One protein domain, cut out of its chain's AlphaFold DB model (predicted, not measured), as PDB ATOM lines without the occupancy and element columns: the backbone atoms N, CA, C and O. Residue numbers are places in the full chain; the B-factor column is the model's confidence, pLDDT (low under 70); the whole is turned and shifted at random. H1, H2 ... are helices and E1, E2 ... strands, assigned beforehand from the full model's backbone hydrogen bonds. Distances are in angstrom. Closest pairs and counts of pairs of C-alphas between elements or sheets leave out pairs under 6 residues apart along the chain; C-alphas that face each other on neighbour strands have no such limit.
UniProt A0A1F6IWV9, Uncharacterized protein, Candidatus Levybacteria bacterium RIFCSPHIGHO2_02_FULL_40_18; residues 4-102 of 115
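What this domain is: This is residues 4 to 102 of the 115 residues of an uncharacterized protein of Candidatus Levybacteria bacterium RIFCSPHIGHO2_02_FULL_40_18 (UniProt A0A1F6IWV9). What is the picture? A strongly twisted antiparallel sheet, E2 E1 E3, has H3 along one face and H1 and H2 on the other: three layers. How is it built? The printed part has 99 residues, order H1 H2 E1 E2 H3 E3, class mixed; it is compact, radius of gyration of the C-alphas 13.6 A, spans 38 by 33 by 22 A.

Where its parts are: What comes first? H1, residues 4 to 19, 22.7 A, begins at C-alpha 4 (-6.893, -31.796, 0.012); H2 is 24 to 37. What follows? E1 is 49 to 54, E2 61 to 67, H3 70 to 86, 24.5 A; E3, 96 to 101, ends at C-alpha 101 (-16.008, -43.847, -16.799).

How they stand to each other: What joins the strands? N 51 and O 65 of hairpin E1 and E2 are 2.9 A apart; N 50 and O 100 of E1 and E3, 2.8 A. E2, H3, E3 form a split strand-helix-strand unit, E1 between its strands, crossover right-handed. And the helices? H3's closest C-alphas to E3, Val 77 and Phe 97, are 5.4 A apart; H2, on the opposite face, runs across E1 at 74 degrees on the local plane. H1, residues 13 to 18 alone, touches H2, about perpendicular at 76 degrees, closest C-alphas Ser 14 and Gly 24, 4.7 A. O i to N i+4 pairs are within hydrogen-bond range throughout H2 and H3, 10 of 12 in H1.

The domain as a whole: How large? The farthest C-alphas, Gly 46 and Ser 90, are 38.9 A apart, without a cut. What is loose or uncertain? H2 to E1 is a long link; residues 86 to 91 stand free; pLDDT is under 70 at 4 to 16, 56 and 82 to 93.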
ATOM      1  N   GLN A   4      -7.479 -30.899  -0.990       48.56
ATOM      2  CA  GLN A   4      -6.893 -31.796   0.012       48.56
ATOM      3  C   GLN A   4      -7.879 -32.830   0.565       48.56
ATOM      4  O   GLN A   4      -7.477 -33.950   0.880       48.56
ATOM      5  N   GLU A   5      -9.164 -32.494   0.654       47.81
ATOM      6  CA  GLU A   5     -10.181 -33.412   1.162       47.81
ATOM      7  C   GLU A   5     -10.524 -34.491   0.131       47.81
ATOM      8  O   GLU A   5     -10.573 -35.673   0.469       47.81
ATOM      9  N   ASN A   6     -10.604 -34.116  -1.149       51.97
ATOM     10  CA  ASN A   6     -10.732 -35.071  -2.254       51.97
ATOM     11  C   ASN A   6      -9.528 -36.027  -2.323       51.97
ATOM     12  O   ASN A   6      -9.706 -37.233  -2.487       51.97
ATOM     13  N   ILE A   7      -8.305 -35.520  -2.120       56.44
ATOM     14  CA  ILE A   7      -7.081 -36.341  -2.075       56.44
ATOM     15  C   ILE A   7      -7.105 -37.320  -0.891       56.44
ATOM     16  O   ILE A   7      -6.797 -38.501  -1.061       56.44
ATOM     17  N   ARG A   8      -7.506 -36.865   0.304       56.09
ATOM     18  CA  ARG A   8      -7.589 -37.708   1.512       56.09
ATOM     19  C   ARG A   8      -8.680 -38.783   1.426       56.09
ATOM     20  O   ARG A   8      -8.615 -39.780   2.139       56.09
ATOM     21  N   ARG A   9      -9.699 -38.590   0.589       58.97
ATOM     22  CA  ARG A   9     -10.789 -39.561   0.401       58.97
ATOM     23  C   ARG A   9     -10.474 -40.560  -0.715       58.97
ATOM     24  O   ARG A   9     -10.664 -41.757  -0.517       58.97
ATOM     25  N   LEU A  10      -9.837 -40.124  -1.805       63.12
ATOM     26  CA  LEU A  10      -9.256 -41.032  -2.805       63.12
ATOM     27  C   LEU A  10      -8.149 -41.921  -2.214       63.12
ATOM     28  O   LEU A  10      -8.013 -43.077  -2.613       63.12
ATOM     29  N   SER A  11      -7.400 -41.442  -1.215       62.69
ATOM     30  CA  SER A  11      -6.392 -42.270  -0.542       62.69
ATOM     31  C   SER A  11      -6.990 -43.463   0.216       62.69
ATOM     32  O   SER A  11      -6.295 -44.467   0.381       62.69
ATOM     33  N   LYS A  12      -8.274 -43.422   0.613       67.56
ATOM     34  CA  LYS A  12      -8.973 -44.586   1.193       67.56
ATOM     35  C   LYS A  12      -9.220 -45.679   0.157       67.56
ATOM     36  O   LYS A  12      -9.019 -46.852   0.463       67.56
ATOM     37  N   ILE A  13      -9.568 -45.298  -1.078       68.06
ATOM     38  CA  ILE A  13      -9.675 -46.236  -2.208       68.06
ATOM     39  C   ILE A  13      -8.317 -46.905  -2.445       68.06
ATOM     40  O   ILE A  13      -8.243 -48.128  -2.536       68.06
ATOM     41  N   SER A  14      -7.239 -46.116  -2.482       65.56
ATOM     42  CA  SER A  14      -5.878 -46.638  -2.655       65.56
ATOM     43  C   SER A  14      -5.452 -47.561  -1.513       65.56
ATOM     44  O   SER A  14      -4.959 -48.649  -1.780       65.56
ATOM     45  N   SER A  15      -5.718 -47.193  -0.257       67.69
ATOM     46  CA  SER A  15      -5.356 -48.003   0.919       67.69
ATOM     47  C   SER A  15      -6.056 -49.369   0.924       67.69
ATOM     48  O   SER A  15      -5.470 -50.377   1.316       67.69
ATOM     49  N   ARG A  16      -7.315 -49.421   0.474       69.69
ATOM     50  CA  ARG A  16      -8.084 -50.670   0.370       69.69
ATOM     51  C   ARG A  16      -7.658 -51.514  -0.826       69.69
ATOM     52  O   ARG A  16      -7.589 -52.732  -0.734       69.69
ATOM     53  N   ALA A  17      -7.318 -50.868  -1.935       70.00
ATOM     54  CA  ALA A  17      -6.736 -51.558  -3.073       70.00
ATOM     55  C   ALA A  17      -5.388 -52.204  -2.696       70.00
ATOM     56  O   ALA A  17      -5.159 -53.374  -3.002       70.00
ATOM     57  N   GLU A  18      -4.540 -51.489  -1.949       71.88
ATOM     58  CA  GLU A  18      -3.256 -51.990  -1.446       71.88
ATOM     59  C   GLU A  18      -3.412 -53.184  -0.497       71.88
ATOM     60  O   GLU A  18      -2.665 -54.156  -0.631       71.88
ATOM     61  N   SER A  19      -4.394 -53.173   0.415       74.75
ATOM     62  CA  SER A  19      -4.655 -54.321   1.298       74.75
ATOM     63  C   SER A  19      -5.129 -55.567   0.540       74.75
ATOM     64  O   SER A  19      -4.886 -56.689   0.984       74.75
ATOM     65  N   GLU A  20      -5.740 -55.382  -0.631       74.06
ATOM     66  CA  GLU A  20      -6.117 -56.450  -1.563       74.06
ATOM     67  C   GLU A  20      -5.018 -56.785  -2.593       74.06
ATOM     68  O   GLU A  20      -5.222 -57.633  -3.468       74.06
ATOM     69  N   GLY A  21      -3.847 -56.145  -2.505       73.69
ATOM     70  CA  GLY A  21      -2.728 -56.358  -3.425       73.69
ATOM     71  C   GLY A  21      -3.007 -55.905  -4.862       73.69
ATOM     72  O   GLY A  21      -2.417 -56.443  -5.802       73.69
ATOM     73  N   VAL A  22      -3.915 -54.946  -5.060       78.56
ATOM     74  CA  VAL A  22      -4.294 -54.403  -6.372       78.56
ATOM     75  C   VAL A  22      -4.124 -52.886  -6.438       78.56
ATOM     76  O   VAL A  22      -4.157 -52.185  -5.437       78.56
ATOM     77  N   GLY A  23      -3.941 -52.341  -7.643       74.81
ATOM     78  CA  GLY A  23      -3.921 -50.888  -7.832       74.81
ATOM     79  C   GLY A  23      -5.320 -50.278  -7.683       74.81
ATOM     80  O   GLY A  23      -6.300 -50.892  -8.106       74.81
ATOM     81  N   GLY A  24      -5.420 -49.050  -7.156       71.88
ATOM     82  CA  GLY A  24      -6.700 -48.353  -6.929       71.88
ATOM     83  C   GLY A  24      -7.625 -48.309  -8.151       71.88
ATOM     84  O   GLY A  24      -8.813 -48.598  -8.043       71.88
ATOM     85  N   ALA A  25      -7.070 -48.051  -9.339       72.88
ATOM     86  CA  ALA A  25      -7.840 -48.065 -10.584       72.88
ATOM     87  C   ALA A  25      -8.394 -49.461 -10.930       72.88
ATOM     88  O   ALA A  25      -9.532 -49.586 -11.374       72.88
ATOM     89  N   GLU A  26      -7.620 -50.527 -10.705       78.56
ATOM     90  CA  GLU A  26      -8.086 -51.896 -10.958       78.56
ATOM     91  C   GLU A  26      -9.125 -52.339  -9.923       78.56
ATOM     92  O   GLU A  26     -10.077 -53.039 -10.263       78.56
ATOM     93  N   TYR A  27      -8.996 -51.883  -8.676       80.88
ATOM     94  CA  TYR A  27      -9.998 -52.103  -7.636       80.88
ATOM     95  C   TYR A  27     -11.355 -51.490  -8.021       80.88
ATOM     96  O   TYR A  27     -12.376 -52.181  -8.017       80.88
ATOM     97  N   VAL A  28     -11.360 -50.234  -8.482       79.50
ATOM     98  CA  VAL A  28     -12.572 -49.567  -8.991       79.50
ATOM     99  C   VAL A  28     -13.148 -50.296 -10.209       79.50
ATOM    100  O   VAL A  28     -14.347 -50.578 -10.249       79.50
ATOM    101  N   ARG A  29     -12.309 -50.685 -11.180       81.12
ATOM    102  CA  ARG A  29     -12.751 -51.473 -12.346       81.12
ATOM    103  C   ARG A  29     -13.398 -52.791 -11.952       81.12
ATOM    104  O   ARG A  29     -14.380 -53.190 -12.573       81.12
ATOM    105  N   ARG A  30     -12.871 -53.485 -10.939       83.62
ATOM    106  CA  ARG A  30     -13.469 -54.729 -10.430       83.62
ATOM    107  C   ARG A  30     -14.858 -54.491  -9.860       83.62
ATOM    108  O   ARG A  30     -15.751 -55.284 -10.145       83.62
ATOM    109  N   ILE A  31     -15.048 -53.411  -9.103       82.44
ATOM    110  CA  ILE A  31     -16.360 -53.040  -8.560       82.44
ATOM    111  C   ILE A  31     -17.338 -52.757  -9.699       82.44
ATOM    112  O   ILE A  31     -18.396 -53.377  -9.729       82.44
ATOM    113  N   ILE A  32     -16.949 -51.925 -10.671       81.38
ATOM    114  CA  ILE A  32     -17.765 -51.605 -11.854       81.38
ATOM    115  C   ILE A  32     -18.131 -52.866 -12.645       81.38
ATOM    116  O   ILE A  32     -19.297 -53.105 -12.951       81.38
ATOM    117  N   ARG A  33     -17.156 -53.732 -12.945       82.75
ATOM    118  CA  ARG A  33     -17.428 -54.996 -13.649       82.75
ATOM    119  C   ARG A  33     -18.374 -55.880 -12.850       82.75
ATOM    120  O   ARG A  33     -19.290 -56.455 -13.424       82.75
ATOM    121  N   LYS A  34     -18.172 -55.993 -11.534       82.94
ATOM    122  CA  LYS A  34     -19.024 -56.803 -10.661       82.94
ATOM    123  C   LYS A  34     -20.454 -56.267 -10.635       82.94
ATOM    124  O   LYS A  34     -21.375 -57.072 -10.690       82.94
ATOM    125  N   THR A  35     -20.655 -54.953 -10.568       78.69
ATOM    126  CA  THR A  35     -21.994 -54.349 -10.531       78.69
ATOM    127  C   THR A  35     -22.717 -54.474 -11.868       78.69
ATOM    128  O   THR A  35     -23.891 -54.837 -11.869       78.69
ATOM    129  N   VAL A  36     -22.016 -54.287 -12.990       75.94
ATOM    130  CA  VAL A  36     -22.562 -54.516 -14.339       75.94
ATOM    131  C   VAL A  36     -22.927 -55.991 -14.546       75.94
ATOM    132  O   VAL A  36     -24.047 -56.303 -14.941       75.94
ATOM    133  N   LEU A  37     -22.013 -56.920 -14.238       72.88
ATOM    134  CA  LEU A  37     -22.232 -58.361 -14.434       72.88
ATOM    135  C   LEU A  37     -23.292 -58.941 -13.489       72.88
ATOM    136  O   LEU A  37     -23.969 -59.899 -13.853       72.88
ATOM    137  N   ALA A  38     -23.440 -58.377 -12.289       77.69
ATOM    138  CA  ALA A  38     -24.452 -58.801 -11.325       77.69
ATOM    139  C   ALA A  38     -25.843 -58.197 -11.592       77.69
ATOM    140  O   ALA A  38     -26.768 -58.504 -10.843       77.69
ATOM    141  N   GLY A  39     -26.001 -57.344 -12.615       75.06
ATOM    142  CA  GLY A  39     -27.275 -56.686 -12.916       75.06
ATOM    143  C   GLY A  39     -27.726 -55.748 -11.797       75.06
ATOM    144  O   GLY A  39     -28.879 -55.798 -11.372       75.06
ATOM    145  N   ASN A  40     -26.804 -54.940 -11.262       83.62
ATOM    146  CA  ASN A  40     -27.131 -53.987 -10.209       83.62
ATOM    147  C   ASN A  40     -28.232 -53.012 -10.687       83.62
ATOM    148  O   ASN A  40     -28.092 -52.440 -11.766       83.62
ATOM    149  N   PRO A  41     -29.296 -52.769  -9.897       83.81
ATOM    150  CA  PRO A  41     -30.432 -51.947 -10.325       83.81
ATOM    151  C   PRO A  41     -30.080 -50.473 -10.578       83.81
ATOM    152  O   PRO A  41     -30.862 -49.768 -11.206       83.81
ATOM    153  N   PHE A  42     -28.926 -50.006 -10.096       83.56
ATOM    154  CA  PHE A  42     -28.441 -48.641 -10.289       83.56
ATOM    155  C   PHE A  42     -27.460 -48.505 -11.458       83.56
ATOM    156  O   PHE A  42     -26.986 -47.403 -11.708       83.56
ATOM    157  N   VAL A  43     -27.104 -49.602 -12.141       84.81
ATOM    158  CA  VAL A  43     -26.105 -49.586 -13.217       84.81
ATOM    159  C   VAL A  43     -26.647 -50.288 -14.454       84.81
ATOM    160  O   VAL A  43     -26.771 -51.513 -14.483       84.81
ATOM    161  N   ASN A  44     -26.897 -49.522 -15.512       86.19
ATOM    162  CA  ASN A  44     -27.166 -50.070 -16.830       86.19
ATOM    163  C   ASN A  44     -25.841 -50.377 -17.546       86.19
ATOM    164  O   ASN A  44     -24.981 -49.505 -17.651       86.19
ATOM    165  N   PRO A  45     -25.679 -51.580 -18.126       81.62
ATOM    166  CA  PRO A  45     -24.460 -51.955 -18.846       81.62
ATOM    167  C   PRO A  45     -24.115 -51.079 -20.061       81.62
ATOM    168  O   PRO A  45     -22.984 -51.127 -20.535       81.62
ATOM    169  N   GLY A  46     -25.097 -50.356 -20.611       84.50
ATOM    170  CA  GLY A  46     -24.929 -49.518 -21.802       84.50
ATOM    171  C   GLY A  46     -24.443 -48.097 -21.520       84.50
ATOM    172  O   GLY A  46     -24.062 -47.416 -22.465       84.50
ATOM    173  N   ASP A  47     -24.447 -47.671 -20.259       90.00
ATOM    174  CA  ASP A  47     -24.120 -46.300 -19.873       90.00
ATOM    175  C   ASP A  47     -22.595 -46.083 -19.797       90.00
ATOM    176  O   ASP A  47     -21.832 -46.962 -19.381       90.00
ATOM    177  N   ASP A  48     -22.136 -44.896 -20.198       89.50
ATOM    178  CA  ASP A  48     -20.707 -44.566 -20.298       89.50
ATOM    179  C   ASP A  48     -20.085 -44.078 -18.981       89.50
ATOM    180  O   ASP A  48     -18.868 -44.197 -18.785       89.50
ATOM    181  N   PHE A  49     -20.912 -43.568 -18.064       90.44
ATOM    182  CA  PHE A  49     -20.499 -42.995 -16.786       90.44
ATOM    183  C   PHE A  49     -21.194 -43.692 -15.622       90.44
ATOM    184  O   PHE A  49     -22.374 -44.030 -15.689       90.44
ATOM    185  N   ILE A  50     -20.463 -43.891 -14.529       91.00
ATOM    186  CA  ILE A  50     -20.940 -44.562 -13.321       91.00
ATOM    187  C   ILE A  50     -20.581 -43.701 -12.119       91.00
ATOM    188  O   ILE A  50     -19.427 -43.306 -11.941       91.00
ATOM    189  N   VAL A  51     -21.566 -43.438 -11.269       90.75
ATOM    190  CA  VAL A  51     -21.369 -42.745  -9.999       90.75
ATOM    191  C   VAL A  51     -21.203 -43.781  -8.901       90.75
ATOM    192  O   VAL A  51     -22.087 -44.615  -8.680       90.75
ATOM    193  N   LEU A  52     -20.073 -43.717  -8.202       89.31
ATOM    194  CA  LEU A  52     -19.799 -44.547  -7.035       89.31
ATOM    195  C   LEU A  52     -19.773 -43.678  -5.777       89.31
ATOM    196  O   LEU A  52     -19.124 -42.632  -5.753       89.31
ATOM    197  N   GLY A  53     -20.469 -44.130  -4.739       87.38
ATOM    198  CA  GLY A  53     -20.333 -43.617  -3.381       87.38
ATOM    199  C   GLY A  53     -19.161 -44.293  -2.680       87.38
ATOM    200  O   GLY A  53     -18.955 -45.496  -2.836       87.38
ATOM    201  N   VAL A  54     -18.392 -43.514  -1.927       82.75
ATOM    202  CA  VAL A  54     -17.302 -43.965  -1.062       82.75
ATOM    203  C   VAL A  54     -17.668 -43.592   0.361       82.75
ATOM    204  O   VAL A  54     -17.645 -42.413   0.705       82.75
ATOM    205  N   ASP A  55     -18.012 -44.582   1.169       78.31
ATOM    206  CA  ASP A  55     -18.323 -44.397   2.580       78.31
ATOM    207  C   ASP A  55     -17.064 -43.937   3.332       78.31
ATOM    208  O   ASP A  55     -15.984 -44.525   3.213       78.31
ATOM    209  N   GLY A  56     -17.157 -42.843   4.079       68.44
ATOM    210  CA  GLY A  56     -16.015 -42.301   4.803       68.44
ATOM    211  C   GLY A  56     -15.764 -42.962   6.162       68.44
ATOM    212  O   GLY A  56     -14.686 -42.743   6.717       68.44
ATOM    213  N   PHE A  57     -16.667 -43.787   6.685       71.12
ATOM    214  CA  PHE A  57     -16.468 -44.547   7.915       71.12
ATOM    215  C   PHE A  57     -15.633 -45.799   7.645       71.12
ATOM    216  O   PHE A  57     -14.563 -45.966   8.234       71.12
ATOM    217  N   ASP A  58     -16.062 -46.643   6.704       72.75
ATOM    218  CA  ASP A  58     -15.408 -47.929   6.425       72.75
ATOM    219  C   ASP A  58     -14.659 -47.980   5.082       72.75
ATOM    220  O   ASP A  58     -13.988 -48.972   4.773       72.75
ATOM    221  N   GLY A  59     -14.741 -46.924   4.268       70.12
ATOM    222  CA  GLY A  59     -14.109 -46.881   2.949       70.12
ATOM    223  C   GLY A  59     -14.770 -47.814   1.936       70.12
ATOM    224  O   GLY A  59     -14.098 -48.245   0.992       70.12
ATOM    225  N   SER A  60     -16.010 -48.256   2.167       78.00
ATOM    226  CA  SER A  60     -16.744 -49.100   1.224       78.00
ATOM    227  C   SER A  60     -17.118 -48.309  -0.021       78.00
ATOM    228  O   SER A  60     -17.333 -47.103   0.022       78.00
ATOM    229  N   ILE A  61     -17.142 -49.000  -1.161       82.75
ATOM    230  CA  ILE A  61     -17.471 -48.404  -2.452       82.75
ATOM    231  C   ILE A  61     -18.709 -49.104  -2.989       82.75
ATOM    232  O   ILE A  61     -18.734 -50.336  -3.074       82.75
ATOM    233  N   PHE A  62     -19.718 -48.333  -3.375       84.44
ATOM    234  CA  PHE A  62     -20.982 -48.860  -3.874       84.44
ATOM    235  C   PHE A  62     -21.513 -48.040  -5.057       84.44
ATOM    236  O   PHE A  62     -21.251 -46.841  -5.146       84.44
ATOM    237  N   PRO A  63     -22.229 -48.673  -6.002       88.19
ATOM    238  CA  PRO A  63     -22.823 -47.973  -7.132       88.19
ATOM    239  C   PRO A  63     -24.053 -47.169  -6.707       88.19
ATOM    240  O   PRO A  63     -24.889 -47.663  -5.951       88.19
ATOM    241  N   CYS A  64     -24.183 -45.961  -7.251       89.06
ATOM    242  CA  CYS A  64     -25.293 -45.048  -6.962       89.06
ATOM    243  C   CYS A  64     -26.114 -44.687  -8.205       89.06
ATOM    244  O   CYS A  64     -27.266 -44.281  -8.075       89.06
ATOM    245  N   GLY A  65     -25.532 -44.819  -9.397       91.81
ATOM    246  CA  GLY A  65     -26.194 -44.519 -10.662       91.81
ATOM    247  C   GLY A  65     -25.273 -44.739 -11.858       91.81
ATOM    248  O   GLY A  65     -24.048 -44.774 -11.703       91.81
ATOM    249  N   SER A  66     -25.856 -44.842 -13.047       93.00
ATOM    250  CA  SER A  66     -25.150 -44.825 -14.326       93.00
ATOM    251  C   SER A  66     -25.852 -43.904 -15.319       93.00
ATOM    252  O   SER A  66     -27.064 -43.702 -15.234       93.00
ATOM    253  N   PHE A  67     -25.071 -43.301 -16.214       93.81
ATOM    254  CA  PHE A  67     -25.518 -42.229 -17.097       93.81
ATOM    255  C   PHE A  67     -24.817 -42.282 -18.455       93.81
ATOM    256  O   PHE A  67     -23.650 -42.659 -18.558       93.81
ATOM    257  N   ASN A  68     -25.518 -41.841 -19.500       92.56
ATOM    258  CA  ASN A  68     -24.946 -41.687 -20.842       92.56
ATOM    259  C   ASN A  68     -24.162 -40.378 -21.007       92.56
ATOM    260  O   ASN A  68     -23.358 -40.259 -21.927       92.56
ATOM    261  N   THR A  69     -24.373 -39.396 -20.126       91.44
ATOM    262  CA  THR A  69     -23.677 -38.106 -20.166       91.44
ATOM    263  C   THR A  69     -22.940 -37.838 -18.856       91.44
ATOM    264  O   THR A  69     -23.361 -38.279 -17.784       91.44
ATOM    265  N   LEU A  70     -21.822 -37.110 -18.946       90.12
ATOM    266  CA  LEU A  70     -21.070 -36.669 -17.771       90.12
ATOM    267  C   LEU A  70     -21.880 -35.664 -16.942       90.12
ATOM    268  O   LEU A  70     -21.869 -35.739 -15.720       90.12
ATOM    269  N   GLU A  71     -22.611 -34.765 -17.603       89.44
ATOM    270  CA  GLU A  71     -23.413 -33.723 -16.956       89.44
ATOM    271  C   GLU A  71     -24.466 -34.317 -16.009       89.44
ATOM    272  O   GLU A  71     -24.571 -33.884 -14.861       89.44
ATOM    273  N   ASP A  72     -25.176 -35.367 -16.433       91.31
ATOM    274  CA  ASP A  72     -26.165 -36.045 -15.586       91.31
ATOM    275  C   ASP A  72     -25.508 -36.752 -14.386       91.31
ATOM    276  O   ASP A  72     -26.024 -36.715 -13.263       91.31
ATOM    277  N   ALA A  73     -24.343 -37.370 -14.603       89.62
ATOM    278  CA  ALA A  73     -23.582 -38.019 -13.539       89.62
ATOM    279  C   ALA A  73     -23.084 -37.001 -12.502       89.62
ATOM    280  O   ALA A  73     -23.195 -37.230 -11.294       89.62
ATOM    281  N   GLU A  74     -22.572 -35.858 -12.955       88.44
ATOM    282  CA  GLU A  74     -22.175 -34.758 -12.080       88.44
ATOM    283  C   GLU A  74     -23.363 -34.145 -11.347       88.44
ATOM    284  O   GLU A  74     -23.242 -33.816 -10.164       88.44
ATOM    285  N   LEU A  75     -24.514 -34.008 -12.011       88.62
ATOM    286  CA  LEU A  75     -25.734 -33.519 -11.384       88.62
ATOM    287  C   LEU A  75     -26.132 -34.426 -10.216       88.62
ATOM    288  O   LEU A  75     -26.382 -33.912  -9.125       88.62
ATOM    289  N   LEU A  76     -26.090 -35.754 -10.390       88.19
ATOM    290  CA  LEU A  76     -26.335 -36.693  -9.291       88.19
ATOM    291  C   LEU A  76     -25.350 -36.477  -8.136       88.19
ATOM    292  O   LEU A  76     -25.777 -36.409  -6.982       88.19
ATOM    293  N   VAL A  77     -24.049 -36.356  -8.424       86.00
ATOM    294  CA  VAL A  77     -23.022 -36.104  -7.398       86.00
ATOM    295  C   VAL A  77     -23.325 -34.816  -6.630       86.00
ATOM    296  O   VAL A  77     -23.313 -34.825  -5.398       86.00
ATOM    297  N   ARG A  78     -23.642 -33.720  -7.331       82.50
ATOM    298  CA  ARG A  78     -23.969 -32.419  -6.724       82.50
ATOM    299  C   ARG A  78     -25.229 -32.502  -5.866       82.50
ATOM    300  O   ARG A  78     -25.212 -32.019  -4.737       82.50
ATOM    301  N   THR A  79     -26.288 -33.142  -6.362       82.69
ATOM    302  CA  THR A  79     -27.539 -33.328  -5.616       82.69
ATOM    303  C   THR A  79     -27.315 -34.167  -4.366       82.69
ATOM    304  O   THR A  79     -27.701 -33.735  -3.288       82.69
ATOM    305  N   LYS A  80     -26.640 -35.316  -4.476       80.88
ATOM    306  CA  LYS A  80     -26.392 -36.207  -3.333       80.88
ATOM    307  C   LYS A  80     -25.520 -35.553  -2.267       80.88
ATOM    308  O   LYS A  80     -25.865 -35.601  -1.094       80.88
ATOM    309  N   THR A  81     -24.459 -34.866  -2.686       73.00
ATOM    310  CA  THR A  81     -23.596 -34.100  -1.773       73.00
ATOM    311  C   THR A  81     -24.377 -32.961  -1.105       73.00
ATOM    312  O   THR A  81     -24.242 -32.724   0.091       73.00
ATOM    313  N   GLY A  82     -25.229 -32.256  -1.859       62.75
ATOM    314  CA  GLY A  82     -26.083 -31.190  -1.330       62.75
ATOM    315  C   GLY A  82     -27.136 -31.688  -0.338       62.75
ATOM    316  O   GLY A  82     -27.345 -31.051   0.689       62.75
ATOM    317  N   GLU A  83     -27.764 -32.833  -0.613       60.84
ATOM    318  CA  GLU A  83     -28.680 -33.511   0.310       60.84
ATOM    319  C   GLU A  83     -27.958 -33.893   1.607       60.84
ATOM    320  O   GLU A  83     -28.441 -33.555   2.682       60.84
ATOM    321  N   GLU A  84     -26.775 -34.512   1.537       57.00
ATOM    322  CA  GLU A  84     -26.000 -34.875   2.733       57.00
ATOM    323  C   GLU A  84     -25.679 -33.673   3.632       57.00
ATOM    324  O   GLU A  84     -25.792 -33.772   4.855       57.00
ATOM    325  N   HIS A  85     -25.358 -32.513   3.050       57.12
ATOM    326  CA  HIS A  85     -25.124 -31.286   3.817       57.12
ATOM    327  C   HIS A  85     -26.367 -30.774   4.562       57.12
ATOM    328  O   HIS A  85     -26.223 -30.098   5.578       57.12
ATOM    329  N   LEU A  86     -27.574 -31.080   4.083       52.19
ATOM    330  CA  LEU A  86     -28.829 -30.630   4.693       52.19
ATOM    331  C   LEU A  86     -29.274 -31.499   5.880       52.19
ATOM    332  O   LEU A  86     -30.089 -31.045   6.679       52.19
ATOM    333  N   PHE A  87     -28.758 -32.725   6.009       52.12
ATOM    334  CA  PHE A  87     -29.189 -33.694   7.028       52.12
ATOM    335  C   PHE A  87     -28.208 -33.863   8.204       52.12
ATOM    336  O   PHE A  87     -28.442 -34.709   9.066       52.12
ATOM    337  N   SER A  88     -27.128 -33.078   8.275       50.06
ATOM    338  CA  SER A  88     -26.033 -33.276   9.241       50.06
ATOM    339  C   SER A  88     -25.871 -32.105  10.228       50.06
ATOM    340  O   SER A  88     -25.016 -31.244  10.028       50.06
ATOM    341  N   ASP A  89     -26.613 -32.124  11.345       53.75
ATOM    342  CA  ASP A  89     -26.293 -31.344  12.566       53.75
ATOM    343  C   ASP A  89     -25.333 -32.096  13.522       53.75
ATOM    344  O   ASP A  89     -24.864 -31.548  14.519       53.75
ATOM    345  N   SER A  90     -25.014 -33.358  13.221       50.81
ATOM    346  CA  SER A  90     -24.091 -34.210  13.973       50.81
ATOM    347  C   SER A  90     -23.057 -34.798  13.020       50.81
ATOM    348  O   SER A  90     -23.434 -35.385  12.008       50.81
ATOM    349  N   GLU A  91     -21.776 -34.620  13.350       49.47
ATOM    350  CA  GLU A  91     -20.627 -35.177  12.630       49.47
ATOM    351  C   GLU A  91     -20.842 -36.673  12.310       49.47
ATOM    352  O   GLU A  91     -21.363 -37.400  13.148       49.47
ATOM    353  N   ASP A  92     -20.425 -37.112  11.113       50.81
ATOM    354  CA  ASP A  92     -20.421 -38.503  10.606       50.81
ATOM    355  C   ASP A  92     -21.533 -38.948   9.633       50.81
ATOM    356  O   ASP A  92     -21.957 -40.104   9.638       50.81
ATOM    357  N   ILE A  93     -21.896 -38.105   8.663       54.34
ATOM    358  CA  ILE A  93     -22.266 -38.620   7.331       54.34
ATOM    359  C   ILE A  93     -21.120 -38.273   6.377       54.34
ATOM    360  O   ILE A  93     -20.875 -37.109   6.067       54.34
ATOM    361  N   SER A  94     -20.336 -39.287   6.003       71.62
ATOM    362  CA  SER A  94     -19.013 -39.121   5.379       71.62
ATOM    363  C   SER A  94     -18.907 -39.745   3.985       71.62
ATOM    364  O   SER A  94     -17.796 -39.934   3.475       71.62
ATOM    365  N   THR A  95     -20.039 -40.074   3.357       76.69
ATOM    366  CA  THR A  95     -20.032 -40.621   1.999       76.69
ATOM    367  C   THR A  95     -19.586 -39.548   1.015       76.69
ATOM    368  O   THR A  95     -19.812 -38.356   1.191       76.69
ATOM    369  N   THR A  96     -18.853 -39.952  -0.013       78.62
ATOM    370  CA  THR A  96     -18.423 -39.057  -1.091       78.62
ATOM    371  C   THR A  96     -18.747 -39.691  -2.416       78.62
ATOM    372  O   THR A  96     -18.419 -40.853  -2.639       78.62
ATOM    373  N   PHE A  97     -19.376 -38.937  -3.306       85.50
ATOM    374  CA  PHE A  97     -19.759 -39.443  -4.613       85.50
ATOM    375  C   PHE A  97     -18.743 -39.012  -5.664       85.50
ATOM    376  O   PHE A  97     -18.321 -37.858  -5.717       85.50
ATOM    377  N   HIS A  98     -18.347 -39.959  -6.506       85.69
ATOM    378  CA  HIS A  98     -17.349 -39.761  -7.545       85.69
ATOM    379  C   HIS A  98     -17.859 -40.316  -8.870       85.69
ATOM    380  O   HIS A  98     -18.454 -41.396  -8.909       85.69
ATOM    381  N   VAL A  99     -17.586 -39.591  -9.955       89.00
ATOM    382  CA  VAL A  99     -17.872 -40.058 -11.311       89.00
ATOM    383  C   VAL A  99     -16.681 -40.841 -11.846       89.00
ATOM    384  O   VAL A  99     -15.530 -40.400 -11.766       89.00
ATOM    385  N   PHE A 100     -16.966 -42.000 -12.420       87.50
ATOM    386  CA  PHE A 100     -16.014 -42.819 -13.148       87.50
ATOM    387  C   PHE A 100     -16.536 -43.091 -14.553       87.50
ATOM    388  O   PHE A 100     -17.741 -43.223 -14.759       87.50
ATOM    389  N   SER A 101     -15.639 -43.232 -15.524       87.38
ATOM    390  CA  SER A 101     -16.008 -43.847 -16.799       87.38
ATOM    391  C   SER A 101     -16.283 -45.343 -16.613       87.38
ATOM    392  O   SER A 101     -15.807 -45.960 -15.655       87.38
ATOM    393  N   LYS A 102     -16.977 -45.967 -17.569       78.19
ATOM    394  CA  LYS A 102     -17.172 -47.428 -17.609       78.19
ATOM    395  C   LYS A 102     -15.864 -48.233 -17.572       78.19
ATOM    396  O   LYS A 102     -15.839 -49.364 -17.093       78.19
TER     397      LYS A 102